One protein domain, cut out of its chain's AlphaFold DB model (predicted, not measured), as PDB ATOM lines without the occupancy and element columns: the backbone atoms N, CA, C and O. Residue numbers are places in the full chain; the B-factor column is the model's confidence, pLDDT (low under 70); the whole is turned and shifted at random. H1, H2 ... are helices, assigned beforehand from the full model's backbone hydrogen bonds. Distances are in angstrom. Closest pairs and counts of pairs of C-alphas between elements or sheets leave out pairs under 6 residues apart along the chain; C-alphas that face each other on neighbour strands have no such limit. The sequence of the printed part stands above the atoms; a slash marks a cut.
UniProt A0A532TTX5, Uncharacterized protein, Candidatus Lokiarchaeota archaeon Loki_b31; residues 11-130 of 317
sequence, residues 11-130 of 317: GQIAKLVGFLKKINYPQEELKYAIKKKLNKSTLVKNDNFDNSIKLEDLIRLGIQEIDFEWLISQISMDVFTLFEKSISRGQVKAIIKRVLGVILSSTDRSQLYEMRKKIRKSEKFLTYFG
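Overview. This is residues 11 to 130 of the 317 residues of an uncharacterized protein of Candidatus Lokiarchaeota archaeon Loki_b31 (UniProt A0A532TTX5). Seven helices make an elongated, mostly crossed assembly: H2, H3 and H4 form a three-helix bundle, H5 crosses H4, and H6 crosses H5 at the end away from H2 and H3. H1 spans one side, touching H3 and H5; the small H7 touches no helix, and loop residues 42 to 48 stick out beyond the bundle. The printed part has 120 residues, with H1 to H7 in that order along the chain and no named strand; the class is all helix. It is compact by its radius of gyration of the C-alphas, 15.1 A, though its spans are 49 by 27 by 27 A.

Arrangement. Start with H1, residues 11 to 22, which touches H3, residues 55 to 65, with residues 13 to 17 alone; the closest C-alphas, Val 17 and Glu 56, are 6.2 A apart. H1 also touches H5, residues 89 to 99, at a steep tilt of 51 degrees, closest at the C-alphas of Lys 15 and Val 99, 6.5 A. Next look at H2, residues 27 to 38: it touches H3 at a shallow tilt of 16 degrees, the same way, with the C-alphas of Ile 34 and Gly 62 closest at 6.3 A. H3 and H4, residues 68 to 82, form a helical hairpin at a steep tilt of 42 degrees, opposite ways; their closest C-alphas, Gly 62 and Leu 71, are 6.1 A apart. H4 touches H2 with residues 74 to 78 alone, the C-alphas of Leu 30 and Ile 75 being closest at 7.2 A. H4 touches H5 at a steep tilt of 62 degrees, closest at Ser 76 and Val 92, whose C-alphas are 5.3 A apart. H5 touches H6, residues 106 to 117, about perpendicular at 77 degrees, with the C-alphas of Ala 94 and Asp 108 closest at 4.8 A. H7, residues 123 to 128, is apart from H6, and close but not clearly touching H1. In H1 to H7 every O i to N i+4 pair is within hydrogen-bond range.

Along the chain. Find C-alpha 11 at (-57.869, 88.309, 320.627); from there H1 runs 16.6 A. H2 measures 16.7 A, H3 15.3 A, H5 15.3 A and H6 16.9 A. H4 is the longest, 20.9 A from C-alpha 68 at (-57.381, 73.151, 324.052). H7 ends at C-alpha 128 at (-61.383, 91.687, 339.055).

Size, cuts and confidence. The two farthest C-alphas, Lys 45 and Arg 120, are 50.2 A apart. The printed part has no cut; the H2 to H3 link, residues 39 to 54, is long. Look for pLDDT under 70 in residues 40 to 52 and 116 to 130.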
ATOM      1  N   GLY A  11     -56.997  87.591 319.697       82.12
ATOM      2  CA  GLY A  11     -57.869  88.309 320.627       82.12
ATOM      3  C   GLY A  11     -58.332  87.452 321.811       82.12
ATOM      4  O   GLY A  11     -58.446  87.952 322.930       82.12
ATOM      5  N   GLN A  12     -58.577  86.156 321.604       84.69
ATOM      6  CA  GLN A  12     -58.921  85.227 322.685       84.69
ATOM      7  C   GLN A  12     -57.711  84.905 323.565       84.69
ATOM      8  O   GLN A  12     -57.844  84.861 324.789       84.69
ATOM      9  N   ILE A  13     -56.533  84.737 322.964       88.31
ATOM     10  CA  ILE A  13     -55.285  84.517 323.698       88.31
ATOM     11  C   ILE A  13     -54.958  85.741 324.557       88.31
ATOM     12  O   ILE A  13     -54.709  85.593 325.752       88.31
ATOM     13  N   ALA A  14     -55.073  86.954 324.011       85.38
ATOM     14  CA  ALA A  14     -54.873  88.195 324.757       85.38
ATOM     15  C   ALA A  14     -55.829  88.318 325.958       85.38
ATOM     16  O   ALA A  14     -55.402  88.699 327.052       85.38
ATOM     17  N   LYS A  15     -57.108  87.943 325.797       82.94
ATOM     18  CA  LYS A  15     -58.081  87.899 326.906       82.94
ATOM     19  C   LYS A  15     -57.674  86.905 327.986       82.94
ATOM     20  O   LYS A  15     -57.694  87.252 329.167       82.94
ATOM     21  N   LEU A  16     -57.259  85.698 327.597       87.31
ATOM     22  CA  LEU A  16     -56.804  84.679 328.540       87.31
ATOM     23  C   LEU A  16     -55.533  85.117 329.278       87.31
ATOM     24  O   LEU A  16     -55.481  85.031 330.500       87.31
ATOM     25  N   VAL A  17     -54.543  85.662 328.573       87.12
ATOM     26  CA  VAL A  17     -53.319  86.213 329.178       87.12
ATOM     27  C   VAL A  17     -53.658  87.344 330.148       87.12
ATOM     28  O   VAL A  17     -53.138  87.374 331.264       87.12
ATOM     29  N   GLY A  18     -54.553  88.258 329.765       83.94
ATOM     30  CA  GLY A  18     -55.026  89.336 330.634       83.94
ATOM     31  C   GLY A  18     -55.718  88.813 331.895       83.94
ATOM     32  O   GLY A  18     -55.455  89.307 332.992       83.94
ATOM     33  N   PHE A  19     -56.556  87.784 331.758       82.81
ATOM     34  CA  PHE A  19     -57.192  87.083 332.874       82.81
ATOM     35  C   PHE A  19     -56.155  86.462 333.823       82.81
ATOM     36  O   PHE A  19     -56.209  86.706 335.029       82.81
ATOM     37  N   LEU A  20     -55.183  85.716 333.290       86.00
ATOM     38  CA  LEU A  20     -54.161  85.023 334.079       86.00
ATOM     39  C   LEU A  20     -53.207  85.992 334.790       86.00
ATOM     40  O   LEU A  20     -52.900  85.804 335.966       86.00
ATOM     41  N   LYS A  21     -52.797  87.081 334.128       84.06
ATOM     42  CA  LYS A  21     -51.979  88.126 334.763       84.06
ATOM     43  C   LYS A  21     -52.695  88.769 335.952       84.06
ATOM     44  O   LYS A  21     -52.078  88.977 336.990       84.06
ATOM     45  N   LYS A  22     -54.000  89.039 335.839       77.31
ATOM     46  CA  LYS A  22     -54.791  89.665 336.915       77.31
ATOM     47  C   LYS A  22     -54.887  88.825 338.186       77.31
ATOM     48  O   LYS A  22     -55.080  89.389 339.257       77.31
ATOM     49  N   ILE A  23     -54.786  87.502 338.074       75.50
ATOM     50  CA  ILE A  23     -54.819  86.597 339.234       75.50
ATOM     51  C   ILE A  23     -53.433  86.247 339.750       75.50
ATOM     52  O   ILE A  23     -53.337  85.391 340.618       75.50
ATOM     53  N   ASN A  24     -52.376  86.879 339.233       80.81
ATOM     54  CA  ASN A  24     -50.994  86.498 339.517       80.81
ATOM     55  C   ASN A  24     -50.754  85.005 339.240       80.81
ATOM     56  O   ASN A  24     -50.180  84.292 340.060       80.81
ATOM     57  N   TYR A  25     -51.249  84.517 338.097       84.75
ATOM     58  CA  TYR A  25     -51.106  83.117 337.714       84.75
ATOM     59  C   TYR A  25     -49.621  82.712 337.638       84.75
ATOM     60  O   TYR A  25     -48.841  83.413 336.980       84.75
ATOM     61  N   PRO A  26     -49.217  81.587 338.257       81.19
ATOM     62  CA  PRO A  26     -47.829  81.143 338.256       81.19
ATOM     63  C   PRO A  26     -47.455  80.548 336.893       81.19
ATOM     64  O   PRO A  26     -47.673  79.371 336.621       81.19
ATOM     65  N   GLN A  27     -46.868  81.367 336.018       83.75
ATOM     66  CA  GLN A  27     -46.481  80.959 334.662       83.75
ATOM     67  C   GLN A  27     -45.544  79.732 334.639       83.75
ATOM     68  O   GLN A  27     -45.653  78.895 333.741       83.75
ATOM     69  N   GLU A  28     -44.657  79.601 335.628       80.88
ATOM     70  CA  GLU A  28     -43.709  78.482 335.713       80.88
ATOM     71  C   GLU A  28     -44.398  77.121 335.892       80.88
ATOM     72  O   GLU A  28     -43.926  76.125 335.343       80.88
ATOM     73  N   GLU A  29     -45.553  77.075 336.565       83.00
ATOM     74  CA  GLU A  29     -46.341  75.842 336.722       83.00
ATOM     75  C   GLU A  29     -46.874  75.358 335.370       83.00
ATOM     76  O   GLU A  29     -46.747  74.183 335.016       83.00
ATOM     77  N   LEU A  30     -47.388  76.284 334.555       87.44
ATOM     78  CA  LEU A  30     -47.856  75.967 333.209       87.44
ATOM     79  C   LEU A  30     -46.710  75.519 332.303       87.44
ATOM     80  O   LEU A  30     -46.835  74.527 331.585       87.44
ATOM     81  N   LYS A  31     -45.578  76.227 332.364       84.81
ATOM     82  CA  LYS A  31     -44.354  75.879 331.634       84.81
ATOM     83  C   LYS A  31     -43.903  74.458 331.976       84.81
ATOM     84  O   LYS A  31     -43.646  73.660 331.073       84.81
ATOM     85  N   TYR A  32     -43.848  74.120 333.264       83.19
ATOM     86  CA  TYR A  32     -43.497  72.780 333.728       83.19
ATOM     87  C   TYR A  32     -44.507  71.721 333.266       83.19
ATOM     88  O   TYR A  32     -44.108  70.666 332.765       83.19
ATOM     89  N   ALA A  33     -45.809  72.002 333.369       85.50
ATOM     90  CA  ALA A  33     -46.859  71.081 332.949       85.50
ATOM     91  C   ALA A  33     -46.804  70.778 331.442       85.50
ATOM     92  O   ALA A  33     -46.896  69.612 331.052       85.50
ATOM     93  N   ILE A  34     -46.595  71.803 330.606       86.25
ATOM     94  CA  ILE A  34     -46.434  71.656 329.152       86.25
ATOM     95  C   ILE A  34     -45.185  70.826 328.846       86.25
ATOM     96  O   ILE A  34     -45.293  69.812 328.161       86.25
ATOM     97  N   LYS A  35     -44.024  71.166 329.428       81.94
ATOM     98  CA  LYS A  35     -42.786  70.377 329.267       81.94
ATOM     99  C   LYS A  35     -42.998  68.908 329.620       81.94
ATOM    100  O   LYS A  35     -42.635  68.022 328.855       81.94
ATOM    101  N   LYS A  36     -43.619  68.630 330.769       82.94
ATOM    102  CA  LYS A  36     -43.883  67.263 331.236       82.94
ATOM    103  C   LYS A  36     -44.825  66.499 330.305       82.94
ATOM    104  O   LYS A  36     -44.674  65.288 330.150       82.94
ATOM    105  N   LYS A  37     -45.814  67.181 329.720       83.75
ATOM    106  CA  LYS A  37     -46.784  66.577 328.802       83.75
ATOM    107  C   LYS A  37     -46.155  66.264 327.439       83.75
ATOM    108  O   LYS A  37     -46.376  65.160 326.954       83.75
ATOM    109  N   LEU A  38     -45.323  67.163 326.905       78.94
ATOM    110  CA  LEU A  38     -44.593  66.984 325.639       78.94
ATOM    111  C   LEU A  38     -43.454  65.955 325.745       78.94
ATOM    112  O   LEU A  38     -43.282  65.116 324.865       78.94
ATOM    113  N   ASN A  39     -42.739  65.927 326.876       71.62
ATOM    114  CA  ASN A  39     -41.672  64.949 327.132       71.62
ATOM    115  C   ASN A  39     -42.181  63.504 327.277       71.62
ATOM    116  O   ASN A  39     -41.379  62.573 327.278       71.62
ATOM    117  N   LYS A  40     -43.499  63.288 327.398       57.94
ATOM    118  CA  LYS A  40     -44.108  61.952 327.327       57.94
ATOM    119  C   LYS A  40     -44.441  61.503 325.899       57.94
ATOM    120  O   LYS A  40     -44.830  60.348 325.753       57.94
ATOM    121  N   SER A  41     -44.302  62.354 324.877       50.22
ATOM    122  CA  SER A  41     -44.682  62.005 323.501       50.22
ATOM    123  C   SER A  41     -43.564  62.058 322.464       50.22
ATOM    124  O   SER A  41     -43.616  61.211 321.582       50.22
ATOM    125  N   THR A  42     -42.560  62.942 322.505       41.28
ATOM    126  CA  THR A  42     -41.346  62.831 321.651       41.28
ATOM    127  C   THR A  42     -40.388  63.994 321.892       41.28
ATOM    128  O   THR A  42     -40.805  65.110 322.180       41.28
ATOM    129  N   LEU A  43     -39.088  63.728 321.739       45.00
ATOM    130  CA  LEU A  43     -38.026  64.730 321.651       45.00
ATOM    131  C   LEU A  43     -38.287  65.696 320.482       45.00
ATOM    132  O   LEU A  43     -37.802  65.471 319.374       45.00
ATOM    133  N   VAL A  44     -38.970  66.812 320.736       41.81
ATOM    134  CA  VAL A  44     -38.727  68.024 319.951       41.81
ATOM    135  C   VAL A  44     -37.463  68.652 320.523       41.81
ATOM    136  O   VAL A  44     -37.474  69.358 321.529       41.81
ATOM    137  N   LYS A  45     -36.343  68.302 319.888       44.00
ATOM    138  CA  LYS A  45     -35.105  69.075 319.925       44.00
ATOM    139  C   LYS A  45     -35.449  70.540 319.648       44.00
ATOM    140  O   LYS A  45     -35.950  70.835 318.567       44.00
ATOM    141  N   ASN A  46     -35.229  71.413 320.624       39.09
ATOM    142  CA  ASN A  46     -34.577  72.715 320.469       39.09
ATOM    143  C   ASN A  46     -34.648  73.493 321.786       39.09
ATOM    144  O   ASN A  46     -35.627  73.417 322.529       39.09
ATOM    145  N   ASP A  47     -33.595  74.264 322.022       46.75
ATOM    146  CA  ASP A  47     -33.295  75.164 323.137       46.75
ATOM    147  C   ASP A  47     -34.318  76.305 323.385       46.75
ATOM    148  O   ASP A  47     -33.966  77.386 323.841       46.75
ATOM    149  N   ASN A  48     -35.612  76.095 323.124       48.78
ATOM    150  CA  ASN A  48     -36.624  77.158 323.070       48.78
ATOM    151  C   ASN A  48     -37.420  77.379 324.365       48.78
ATOM    152  O   ASN A  48     -38.292  78.245 324.408       48.78
ATOM    153  N   PHE A  49     -37.138  76.647 325.443       54.25
ATOM    154  CA  PHE A  49     -37.684  76.986 326.763       54.25
ATOM    155  C   PHE A  49     -36.697  77.830 327.566       54.25
ATOM    156  O   PHE A  49     -36.326  77.476 328.690       54.25
ATOM    157  N   ASP A  50     -36.314  78.961 326.984       58.12
ATOM    158  CA  ASP A  50     -35.646  80.034 327.702       58.12
ATOM    159  C   ASP A  50     -36.489  80.448 328.934       58.12
ATOM    160  O   ASP A  50     -37.724  80.330 328.977       58.12
ATOM    161  N   ASN A  51     -35.821  80.926 329.980       57.47
ATOM    162  CA  ASN A  51     -36.458  81.503 331.162       57.47
ATOM    163  C   ASN A  51     -37.253  82.782 330.839       57.47
ATOM    164  O   ASN A  51     -37.990  83.263 331.692       57.47
ATOM    165  N   SER A  52     -37.171  83.276 329.599       64.81
ATOM    166  CA  SER A  52     -37.850  84.474 329.095       64.81
ATOM    167  C   SER A  52     -39.168  84.229 328.332       64.81
ATOM    168  O   SER A  52     -39.806  85.202 327.921       64.81
ATOM    169  N   ILE A  53     -39.602  82.972 328.129       77.62
ATOM    170  CA  ILE A  53     -40.808  82.672 327.328       77.62
ATOM    171  C   ILE A  53     -42.046  83.385 327.893       77.62
ATOM    172  O   ILE A  53     -42.294  83.359 329.099       77.62
ATOM    173  N   LYS A  54     -42.842  84.044 327.045       86.38
ATOM    174  CA  LYS A  54     -44.028  84.780 327.504       86.38
ATOM    175  C   LYS A  54     -45.205  83.824 327.703       86.38
ATOM    176  O   LYS A  54     -45.349  82.831 326.996       86.38
ATOM    177  N   LEU A  55     -46.110  84.170 328.622       86.75
ATOM    178  CA  LEU A  55     -47.347  83.415 328.868       86.75
ATOM    179  C   LEU A  55     -48.186  83.192 327.600       86.75
ATOM    180  O   LEU A  55     -48.816  82.150 327.450       86.75
ATOM    181  N   GLU A  56     -48.198  84.171 326.699       89.38
ATOM    182  CA  GLU A  56     -48.882  84.077 325.409       89.38
ATOM    183  C   GLU A  56     -48.331  82.933 324.549       89.38
ATOM    184  O   GLU A  56     -49.100  82.110 324.054       89.38
ATOM    185  N   ASP A  57     -47.007  82.841 324.444       86.56
ATOM    186  CA  ASP A  57     -46.324  81.822 323.647       86.56
ATOM    187  C   ASP A  57     -46.511  80.428 324.260       86.56
ATOM    188  O   ASP A  57     -46.741  79.457 323.542       86.56
ATOM    189  N   LEU A  58     -46.527  80.328 325.596       87.19
ATOM    190  CA  LEU A  58     -46.851  79.084 326.304       87.19
ATOM    191  C   LEU A  58     -48.276  78.599 326.017       87.19
ATOM    192  O   LEU A  58     -48.495  77.405 325.821       87.19
ATOM    193  N   ILE A  59     -49.249  79.511 325.992       89.25
ATOM    194  CA  ILE A  59     -50.643  79.180 325.674       89.25
ATOM    195  C   ILE A  59     -50.758  78.699 324.226       89.25
ATOM    196  O   ILE A  59     -51.420  77.690 323.982       89.25
ATOM    197  N   ARG A  60     -50.098  79.384 323.283       87.56
ATOM    198  CA  ARG A  60     -50.058  78.979 321.868       87.56
ATOM    199  C   ARG A  60     -49.479  77.578 321.718       87.56
ATOM    200  O   ARG A  60     -50.141  76.719 321.141       87.56
ATOM    201  N   LEU A  61     -48.321  77.337 322.330       85.06
ATOM    202  CA  LEU A  61     -47.646  76.043 322.313       85.06
ATOM    203  C   LEU A  61     -48.527  74.934 322.903       85.06
ATOM    204  O   LEU A  61     -48.671  73.871 322.309       85.06
ATOM    205  N   GLY A  62     -49.170  75.184 324.048       84.19
ATOM    206  CA  GLY A  62     -50.044  74.203 324.694       84.19
ATOM    207  C   GLY A  62     -51.282  73.833 323.869       84.19
ATOM    208  O   GLY A  62     -51.761  72.706 323.968       84.19
ATOM    209  N   ILE A  63     -51.801  74.752 323.049       85.06
ATOM    210  CA  ILE A  63     -52.935  74.472 322.154       85.06
ATOM    211  C   ILE A  63     -52.470  73.729 320.904       85.06
ATOM    212  O   ILE A  63     -53.124  72.767 320.514       85.06
ATOM    213  N   GLN A  64     -51.369  74.177 320.293       83.44
ATOM    214  CA  GLN A  64     -50.849  73.627 319.037       83.44
ATOM    215  C   GLN A  64     -50.311  72.204 319.202       83.44
ATOM    216  O   GLN A  64     -50.606  71.344 318.381       83.44
ATOM    217  N   GLU A  65     -49.560  71.949 320.275       83.38
ATOM    218  CA  GLU A  65     -48.832  70.687 320.458       83.38
ATOM    219  C   GLU A  65     -49.578  69.660 321.326       83.38
ATOM    220  O   GLU A  65     -49.198  68.491 321.369       83.38
ATOM    221  N   ILE A  66     -50.612  70.077 322.072       85.12
ATOM    222  CA  ILE A  66     -51.366  69.189 322.971       85.12
ATOM    223  C   ILE A  66     -52.843  69.215 322.589       85.12
ATOM    224  O   ILE A  66     -53.257  68.429 321.746       85.12
ATOM    225  N   ASP A  67     -53.635  70.086 323.215       86.75
ATOM    226  CA  ASP A  67     -55.003  70.415 322.824       86.75
ATOM    227  C   ASP A  67     -55.592  71.477 323.770       86.75
ATOM    228  O   ASP A  67     -55.151  71.683 324.908       86.75
ATOM    229  N   PHE A  68     -56.655  72.132 323.301       85.69
ATOM    230  CA  PHE A  68     -57.381  73.151 324.052       85.69
ATOM    231  C   PHE A  68     -57.964  72.642 325.382       85.69
ATOM    232  O   PHE A  68     -57.855  73.317 326.406       85.69
ATOM    233  N   GLU A  69     -58.605  71.473 325.401       86.88
ATOM    234  CA  GLU A  69     -59.296  70.975 326.597       86.88
ATOM    235  C   GLU A  69     -58.304  70.585 327.700       86.88
ATOM    236  O   GLU A  69     -58.565  70.851 328.879       86.88
ATOM    237  N   TRP A  70     -57.149  70.034 327.328       91.12
ATOM    238  CA  TRP A  70     -56.038  69.779 328.233       91.12
ATOM    239  C   TRP A  70     -55.504  71.079 328.826       91.12
ATOM    240  O   TRP A  70     -55.419  71.181 330.053       91.12
ATOM    241  N   LEU A  71     -55.224  72.090 327.994       90.25
ATOM    242  CA  LEU A  71     -54.713  73.375 328.470       90.25
ATOM    243  C   LEU A  71     -55.685  74.018 329.468       90.25
ATOM    244  O   LEU A  71     -55.284  74.418 330.563       90.25
ATOM    245  N   ILE A  72     -56.978  74.074 329.128       89.81
ATOM    246  CA  ILE A  72     -57.991  74.633 330.030       89.81
ATOM    247  C   ILE A  72     -58.081  73.821 331.319       89.81
ATOM    248  O   ILE A  72     -58.226  74.405 332.392       89.81
ATOM    249  N   SER A  73     -57.992  72.493 331.247       90.12
ATOM    250  CA  SER A  73     -58.000  71.641 332.435       90.12
ATOM    251  C   SER A  73     -56.794  71.902 333.338       90.12
ATOM    252  O   SER A  73     -56.964  71.952 334.557       90.12
ATOM    253  N   GLN A  74     -55.605  72.090 332.760       92.44
ATOM    254  CA  GLN A  74     -54.382  72.373 333.506       92.44
ATOM    255  C   GLN A  74     -54.474  73.728 334.211       92.44
ATOM    256  O   GLN A  74     -54.412  73.784 335.437       92.44
ATOM    257  N   ILE A  75     -54.781  74.794 333.466       90.56
ATOM    258  CA  ILE A  75     -54.988  76.134 334.032       90.56
ATOM    259  C   ILE A  75     -56.081  76.099 335.110       90.56
ATOM    260  O   ILE A  75     -55.951  76.721 336.163       90.56
ATOM    261  N   SER A  76     -57.158  75.337 334.891       87.81
ATOM    262  CA  SER A  76     -58.237  75.205 335.876       87.81
ATOM    263  C   SER A  76     -57.780  74.560 337.183       87.81
ATOM    264  O   SER A  76     -58.277  74.931 338.245       87.81
ATOM    265  N   MET A  77     -56.864  73.593 337.119       87.31
ATOM    266  CA  MET A  77     -56.288  72.929 338.289       87.31
ATOM    267  C   MET A  77     -55.360  73.866 339.071       87.31
ATOM    268  O   MET A  77     -55.426  73.927 340.301       87.31
ATOM    269  N   ASP A  78     -54.541  74.627 338.359       87.06
ATOM    270  CA  ASP A  78     -53.597  75.564 338.963       87.06
ATOM    271  C   ASP A  78     -54.354  76.695 339.670       87.06
ATOM    272  O   ASP A  78     -54.116  76.983 340.839       87.06
ATOM    273  N   VAL A  79     -55.365  77.267 339.008       83.31
ATOM    274  CA  VAL A  79     -56.234  78.298 339.593       83.31
ATOM    275  C   VAL A  79     -57.068  77.737 340.750       83.31
ATOM    276  O   VAL A  79     -57.243  78.403 341.765       83.31
ATOM    277  N   PHE A  80     -57.554  76.498 340.656       81.25
ATOM    278  CA  PHE A  80     -58.218  75.824 341.776       81.25
ATOM    279  C   PHE A  80     -57.323  75.765 343.026       81.25
ATOM    280  O   PHE A  80     -57.797  75.993 344.141       81.25
ATOM    281  N   THR A  81     -56.035  75.492 342.829       81.00
ATOM    282  CA  THR A  81     -55.031  75.442 343.899       81.00
ATOM    283  C   THR A  81     -54.706  76.836 344.430       81.00
ATOM    284  O   THR A  81     -54.731  77.042 345.640       81.00
ATOM    285  N   LEU A  82     -54.497  77.803 343.532       79.25
ATOM    286  CA  LEU A  82     -54.200  79.202 343.851       79.25
ATOM    287  C   LEU A  82     -55.267  79.850 344.745       79.25
ATOM    288  O   LEU A  82     -54.955  80.683 345.587       79.25
ATOM    289  N   PHE A  83     -56.526  79.451 344.575       76.94
ATOM    290  CA  PHE A  83     -57.655  79.955 345.356       76.94
ATOM    291  C   PHE A  83     -58.063  79.021 346.503       76.94
ATOM    292  O   PHE A  83     -59.233  79.008 346.891       76.94
ATOM    293  N   GLU A  84     -57.131  78.222 347.032       75.50
ATOM    294  CA  GLU A  84     -57.329  77.354 348.206       75.50
ATOM    295  C   GLU A  84     -58.577  76.458 348.102       75.50
ATOM    296  O   GLU A  84     -59.263  76.187 349.087       75.50
ATOM    297  N   LYS A  85     -58.916  76.000 346.888       78.56
ATOM    298  CA  LYS A  85     -60.096  75.155 346.626       78.56
ATOM    299  C   LYS A  85     -61.445  75.825 346.946       78.56
ATOM    300  O   LYS A  85     -62.474  75.151 346.986       78.56
ATOM    301  N   SER A  86     -61.468  77.147 347.142       72.50
ATOM    302  CA  SER A  86     -62.688  77.929 347.417       72.50
ATOM    303  C   SER A  86     -63.655  77.988 346.224       72.50
ATOM    304  O   SER A  86     -64.866  78.156 346.393       72.50
ATOM    305  N   ILE A  87     -63.124  77.797 345.017       79.06
ATOM    306  CA  ILE A  87     -63.847  77.642 343.752       79.06
ATOM    307  C   ILE A  87     -63.613  76.228 343.227       79.06
ATOM    308  O   ILE A  87     -62.550  75.669 343.455       79.06
ATOM    309  N   SER A  88     -64.584  75.617 342.549       85.50
ATOM    310  CA  SER A  88     -64.420  74.269 341.983       85.50
ATOM    311  C   SER A  88     -63.691  74.312 340.636       85.50
ATOM    312  O   SER A  88     -63.780  75.289 339.895       85.50
ATOM    313  N   ARG A  89     -63.036  73.212 340.248       86.56
ATOM    314  CA  ARG A  89     -62.407  73.082 338.916       86.56
ATOM    315  C   ARG A  89     -63.401  73.303 337.770       86.56
ATOM    316  O   ARG A  89     -63.060  73.919 336.767       86.56
ATOM    317  N   GLY A  90     -64.645  72.846 337.938       86.69
ATOM    318  CA  GLY A  90     -65.722  73.076 336.970       86.69
ATOM    319  C   GLY A  90     -66.111  74.551 336.856       86.69
ATOM    320  O   GLY A  90     -66.367  75.035 335.758       86.69
ATOM    321  N   GLN A  91     -66.092  75.285 337.971       86.31
ATOM    322  CA  GLN A  91     -66.335  76.729 337.990       86.31
ATOM    323  C   GLN A  91     -65.224  77.492 337.271       86.31
ATOM    324  O   GLN A  91     -65.521  78.344 336.436       86.31
ATOM    325  N   VAL A  92     -63.962  77.143 337.529       86.12
ATOM    326  CA  VAL A  92     -62.821  77.755 336.837       86.12
ATOM    327  C   VAL A  92     -62.874  77.483 335.337       86.12
ATOM    328  O   VAL A  92     -62.774  78.415 334.540       86.12
ATOM    329  N   LYS A  93     -63.120  76.230 334.942       89.31
ATOM    330  CA  LYS A  93     -63.264  75.845 333.534       89.31
ATOM    331  C   LYS A  93     -64.350  76.664 332.834       89.31
ATOM    332  O   LYS A  93     -64.125  77.181 331.742       89.31
ATOM    333  N   ALA A  94     -65.502  76.836 333.479       85.94
ATOM    334  CA  ALA A  94     -66.599  77.626 332.935       85.94
ATOM    335  C   ALA A  94     -66.280  79.134 332.862       85.94
ATOM    336  O   ALA A  94     -66.714  79.805 331.922       85.94
ATOM    337  N   ILE A  95     -65.495  79.674 333.809       84.69
ATOM    338  CA  ILE A  95     -64.979  81.051 333.742       84.69
ATOM    339  C   ILE A  95     -64.074  81.208 332.525       84.69
ATOM    340  O   ILE A  95     -64.318  82.097 331.716       84.69
ATOM    341  N   ILE A  96     -63.081  80.332 332.357       84.94
ATOM    342  CA  ILE A  96     -62.126  80.432 331.249       84.94
ATOM    343  C   ILE A  96     -62.843  80.301 329.901       84.94
ATOM    344  O   ILE A  96     -62.624  81.112 329.004       84.94
ATOM    345  N   LYS A  97     -63.782  79.353 329.768       85.50
ATOM    346  CA  LYS A  97     -64.608  79.235 328.554       85.50
ATOM    347  C   LYS A  97     -65.396  80.513 328.263       85.50
ATOM    348  O   LYS A  97     -65.499  80.907 327.104       85.50
ATOM    349  N   ARG A  98     -65.900  81.206 329.294       80.19
ATOM    350  CA  ARG A  98     -66.522  82.522 329.095       80.19
ATOM    351  C   ARG A  98     -65.516  83.572 328.641       80.19
ATOM    352  O   ARG A  98     -65.858  84.317 327.727       80.19
ATOM    353  N   VAL A  99     -64.347  83.650 329.278       80.25
ATOM    354  CA  VAL A  99     -63.307  84.649 328.970       80.25
ATOM    355  C   VAL A  99     -62.937  84.597 327.494       80.25
ATOM    356  O   VAL A  99     -62.870  85.594 326.780       80.25
ATOM    357  N   LEU A 100     -62.822  83.373 327.000       79.19
ATOM    358  CA  LEU A 100     -62.532  83.078 325.609       79.19
ATOM    359  C   LEU A 100     -63.718  83.324 324.662       79.19
ATOM    360  O   LEU A 100     -63.574  83.178 323.453       79.19
ATOM    361  N   GLY A 101     -64.901  83.682 325.168       75.19
ATOM    362  CA  GLY A 101     -66.105  83.884 324.360       75.19
ATOM    363  C   GLY A 101     -66.650  82.599 323.728       75.19
ATOM    364  O   GLY A 101     -67.396  82.671 322.756       75.19
ATOM    365  N   VAL A 102     -66.286  81.432 324.261       80.19
ATOM    366  CA  VAL A 102     -66.710  80.129 323.738       80.19
ATOM    367  C   VAL A 102     -68.156  79.842 324.143       80.19
ATOM    368  O   VAL A 102     -68.608  80.222 325.229       80.19
ATOM    369  N   ILE A 103     -68.894  79.136 323.281       75.62
ATOM    370  CA  ILE A 103     -70.246  78.669 323.592       75.62
ATOM    371  C   ILE A 103     -70.192  77.759 324.824       75.62
ATOM    372  O   ILE A 103     -69.554  76.709 324.831       75.62
ATOM    373  N   LEU A 104     -70.891  78.170 325.878       77.31
ATOM    374  CA  LEU A 104     -70.967  77.418 327.125       77.31
ATOM    375  C   LEU A 104     -71.907  76.215 326.984       77.31
ATOM    376  O   LEU A 104     -72.968  76.314 326.359       77.31
ATOM    377  N   SER A 105     -71.572  75.098 327.628       82.94
ATOM    378  CA  SER A 105     -72.490  73.965 327.805       82.94
ATOM    379  C   SER A 105     -73.544  74.251 328.889       82.94
ATOM    380  O   SER A 105     -73.477  75.250 329.611       82.94
ATOM    381  N   SER A 106     -74.566  73.399 329.007       74.81
ATOM    382  CA  SER A 106     -75.527  73.454 330.124       74.81
ATOM    383  C   SER A 106     -74.817  73.297 331.475       74.81
ATOM    384  O   SER A 106     -75.087  74.057 332.405       74.81
ATOM    385  N   THR A 107     -73.839  72.394 331.549       84.56
ATOM    386  CA  THR A 107     -73.001  72.183 332.733       84.56
ATOM    387  C   THR A 107     -72.165  73.417 333.067       84.56
ATOM    388  O   THR A 107     -72.152  73.830 334.223       84.56
ATOM    389  N   ASP A 108     -71.537  74.066 332.081       78.69
ATOM    390  CA  ASP A 108     -70.763  75.296 332.316       78.69
ATOM    391  C   ASP A 108     -71.656  76.420 332.868       78.69
ATOM    392  O   ASP A 108     -71.299  77.095 333.836       78.69
ATOM    393  N   ARG A 109     -72.860  76.592 332.302       76.94
ATOM    394  CA  ARG A 109     -73.844  77.567 332.801       76.94
ATOM    395  C   ARG A 109     -74.271  77.257 334.237       76.94
ATOM    396  O   ARG A 109     -74.368  78.180 335.043       76.94
ATOM    397  N   SER A 110     -74.485  75.982 334.560       76.25
ATOM    398  CA  SER A 110     -74.831  75.530 335.911       76.25
ATOM    399  C   SER A 110     -73.698  75.786 336.912       76.25
ATOM    400  O   SER A 110     -73.933  76.354 337.976       76.25
ATOM    401  N   GLN A 111     -72.444  75.491 336.547       85.44
ATOM    402  CA  GLN A 111     -71.276  75.771 337.393       85.44
ATOM    403  C   GLN A 111     -71.154  77.264 337.712       85.44
ATOM    404  O   GLN A 111     -70.965  77.640 338.870       85.44
ATOM    405  N   LEU A 112     -71.320  78.125 336.705       76.62
ATOM    406  CA  LEU A 112     -71.311  79.575 336.894       76.62
ATOM    407  C   LEU A 112     -72.475  80.051 337.765       76.62
ATOM    408  O   LEU A 112     -72.299  80.962 338.568       76.62
ATOM    409  N   TYR A 113     -73.652  79.440 337.630       71.88
ATOM    410  CA  TYR A 113     -74.821  79.756 338.445       71.88
ATOM    411  C   TYR A 113     -74.639  79.353 339.915       71.88
ATOM    412  O   TYR A 113     -74.849  80.170 340.807       71.88
ATOM    413  N   GLU A 114     -74.156  78.143 340.192       73.00
ATOM    414  CA  GLU A 114     -73.857  77.697 341.558       73.00
ATOM    415  C   GLU A 114     -72.714  78.497 342.187       73.00
ATOM    416  O   GLU A 114     -72.730  78.799 343.381       73.00
ATOM    417  N   MET A 115     -71.744  78.928 341.377       70.50
ATOM    418  CA  MET A 115     -70.726  79.869 341.837       70.50
ATOM    419  C   MET A 115     -71.352  81.187 342.290       70.50
ATOM    420  O   MET A 115     -70.926  81.721 343.312       70.50
ATOM    421  N   ARG A 116     -72.396  81.676 341.599       63.62
ATOM    422  CA  ARG A 116     -73.092  82.914 341.976       63.62
ATOM    423  C   ARG A 116     -73.748  82.852 343.347       63.62
ATOM    424  O   ARG A 116     -73.701  83.827 344.089       63.62
ATOM    425  N   LYS A 117     -74.308  81.704 343.715       60.06
ATOM    426  CA  LYS A 117     -74.967  81.520 345.016       60.06
ATOM    427  C   LYS A 117     -74.000  81.572 346.202       60.06
ATOM    428  O   LYS A 117     -74.401  81.950 347.297       60.06
ATOM    429  N   LYS A 118     -72.718  81.246 345.995       59.72
ATOM    430  CA  LYS A 118     -71.679  81.298 347.042       59.72
ATOM    431  C   LYS A 118     -71.181  82.730 347.335       59.72
ATOM    432  O   LYS A 118     -70.420  82.945 348.281       59.72
ATOM    433  N   ILE A 119     -71.609  83.730 346.556       50.56
ATOM    434  CA  ILE A 119     -71.112  85.116 346.592       50.56
ATOM    435  C   ILE A 119     -71.773  85.926 347.721       50.56
ATOM    436  O   ILE A 119     -72.630  86.775 347.501       50.56
ATOM    437  N   ARG A 120     -71.317  85.723 348.956       49.91
ATOM    438  CA  ARG A 120     -71.242  86.819 349.949       49.91
ATOM    439  C   ARG A 120     -69.804  87.136 350.376       49.91
ATOM    440  O   ARG A 120     -69.574  88.178 350.971       49.91
ATOM    441  N   LYS A 121     -68.826  86.278 350.045       45.59
ATOM    442  CA  LYS A 121     -67.395  86.470 350.369       45.59
ATOM    443  C   LYS A 121     -66.491  86.736 349.152       45.59
ATOM    444  O   LYS A 121     -65.366  87.183 349.332       45.59
ATOM    445  N   SER A 122     -66.976  86.516 347.928       44.78
ATOM    446  CA  SER A 122     -66.144  86.488 346.708       44.78
ATOM    447  C   SER A 122     -66.375  87.663 345.748       44.78
ATOM    448  O   SER A 122     -65.953  87.591 344.597       44.78
ATOM    449  N   GLU A 123     -67.021  88.751 346.190       45.62
ATOM    450  CA  GLU A 123     -67.249  89.951 345.356       45.62
ATOM    451  C   GLU A 123     -65.953  90.483 344.733       45.62
ATOM    452  O   GLU A 123     -65.949  90.883 343.570       45.62
ATOM    453  N   LYS A 124     -64.825  90.408 345.454       44.78
ATOM    454  CA  LYS A 124     -63.517  90.790 344.907       44.78
ATOM    455  C   LYS A 124     -63.161  89.960 343.669       44.78
ATOM    456  O   LYS A 124     -62.830  90.545 342.646       44.78
ATOM    457  N   PHE A 125     -63.319  88.635 343.727       45.88
ATOM    458  CA  PHE A 125     -62.947  87.709 342.652       45.88
ATOM    459  C   PHE A 125     -63.638  88.077 341.330       45.88
ATOM    460  O   PHE A 125     -62.965  88.313 340.341       45.88
ATOM    461  N   LEU A 126     -64.959  88.264 341.307       46.41
ATOM    462  CA  LEU A 126     -65.692  88.533 340.057       46.41
ATOM    463  C   LEU A 126     -65.553  89.967 339.534       46.41
ATOM    464  O   LEU A 126     -65.605  90.180 338.323       46.41
ATOM    465  N   THR A 127     -65.317  90.935 340.422       48.19
ATOM    466  CA  THR A 127     -65.078  92.329 340.022       48.19
ATOM    467  C   THR A 127     -63.712  92.493 339.338       48.19
ATOM    468  O   THR A 127     -63.590  93.307 338.426       48.19
ATOM    469  N   TYR A 128     -62.706  91.683 339.703       43.16
ATOM    470  CA  TYR A 128     -61.383  91.687 339.055       43.16
ATOM    471  C   TYR A 128     -61.424  91.242 337.581       43.16
ATOM    472  O   TYR A 128     -60.634  91.720 336.759       43.16
ATOM    473  N   PHE A 129     -62.361  90.366 337.211       46.72
ATOM    474  CA  PHE A 129     -62.336  89.712 335.903       46.72
ATOM    475  C   PHE A 129     -63.007  90.459 334.764       46.72
ATOM    476  O   PHE A 129     -62.821  90.045 333.632       46.72
ATOM    477  N   GLY A 130     -63.764  91.533 335.001       47.97
ATOM    478  CA  GLY A 130     -64.359  92.346 333.922       47.97
ATOM    479  C   GLY A 130     -65.299  91.614 332.944       47.97
ATOM    480  O   GLY A 130     -65.860  92.253 332.065       47.97
TER     481      GLY A 130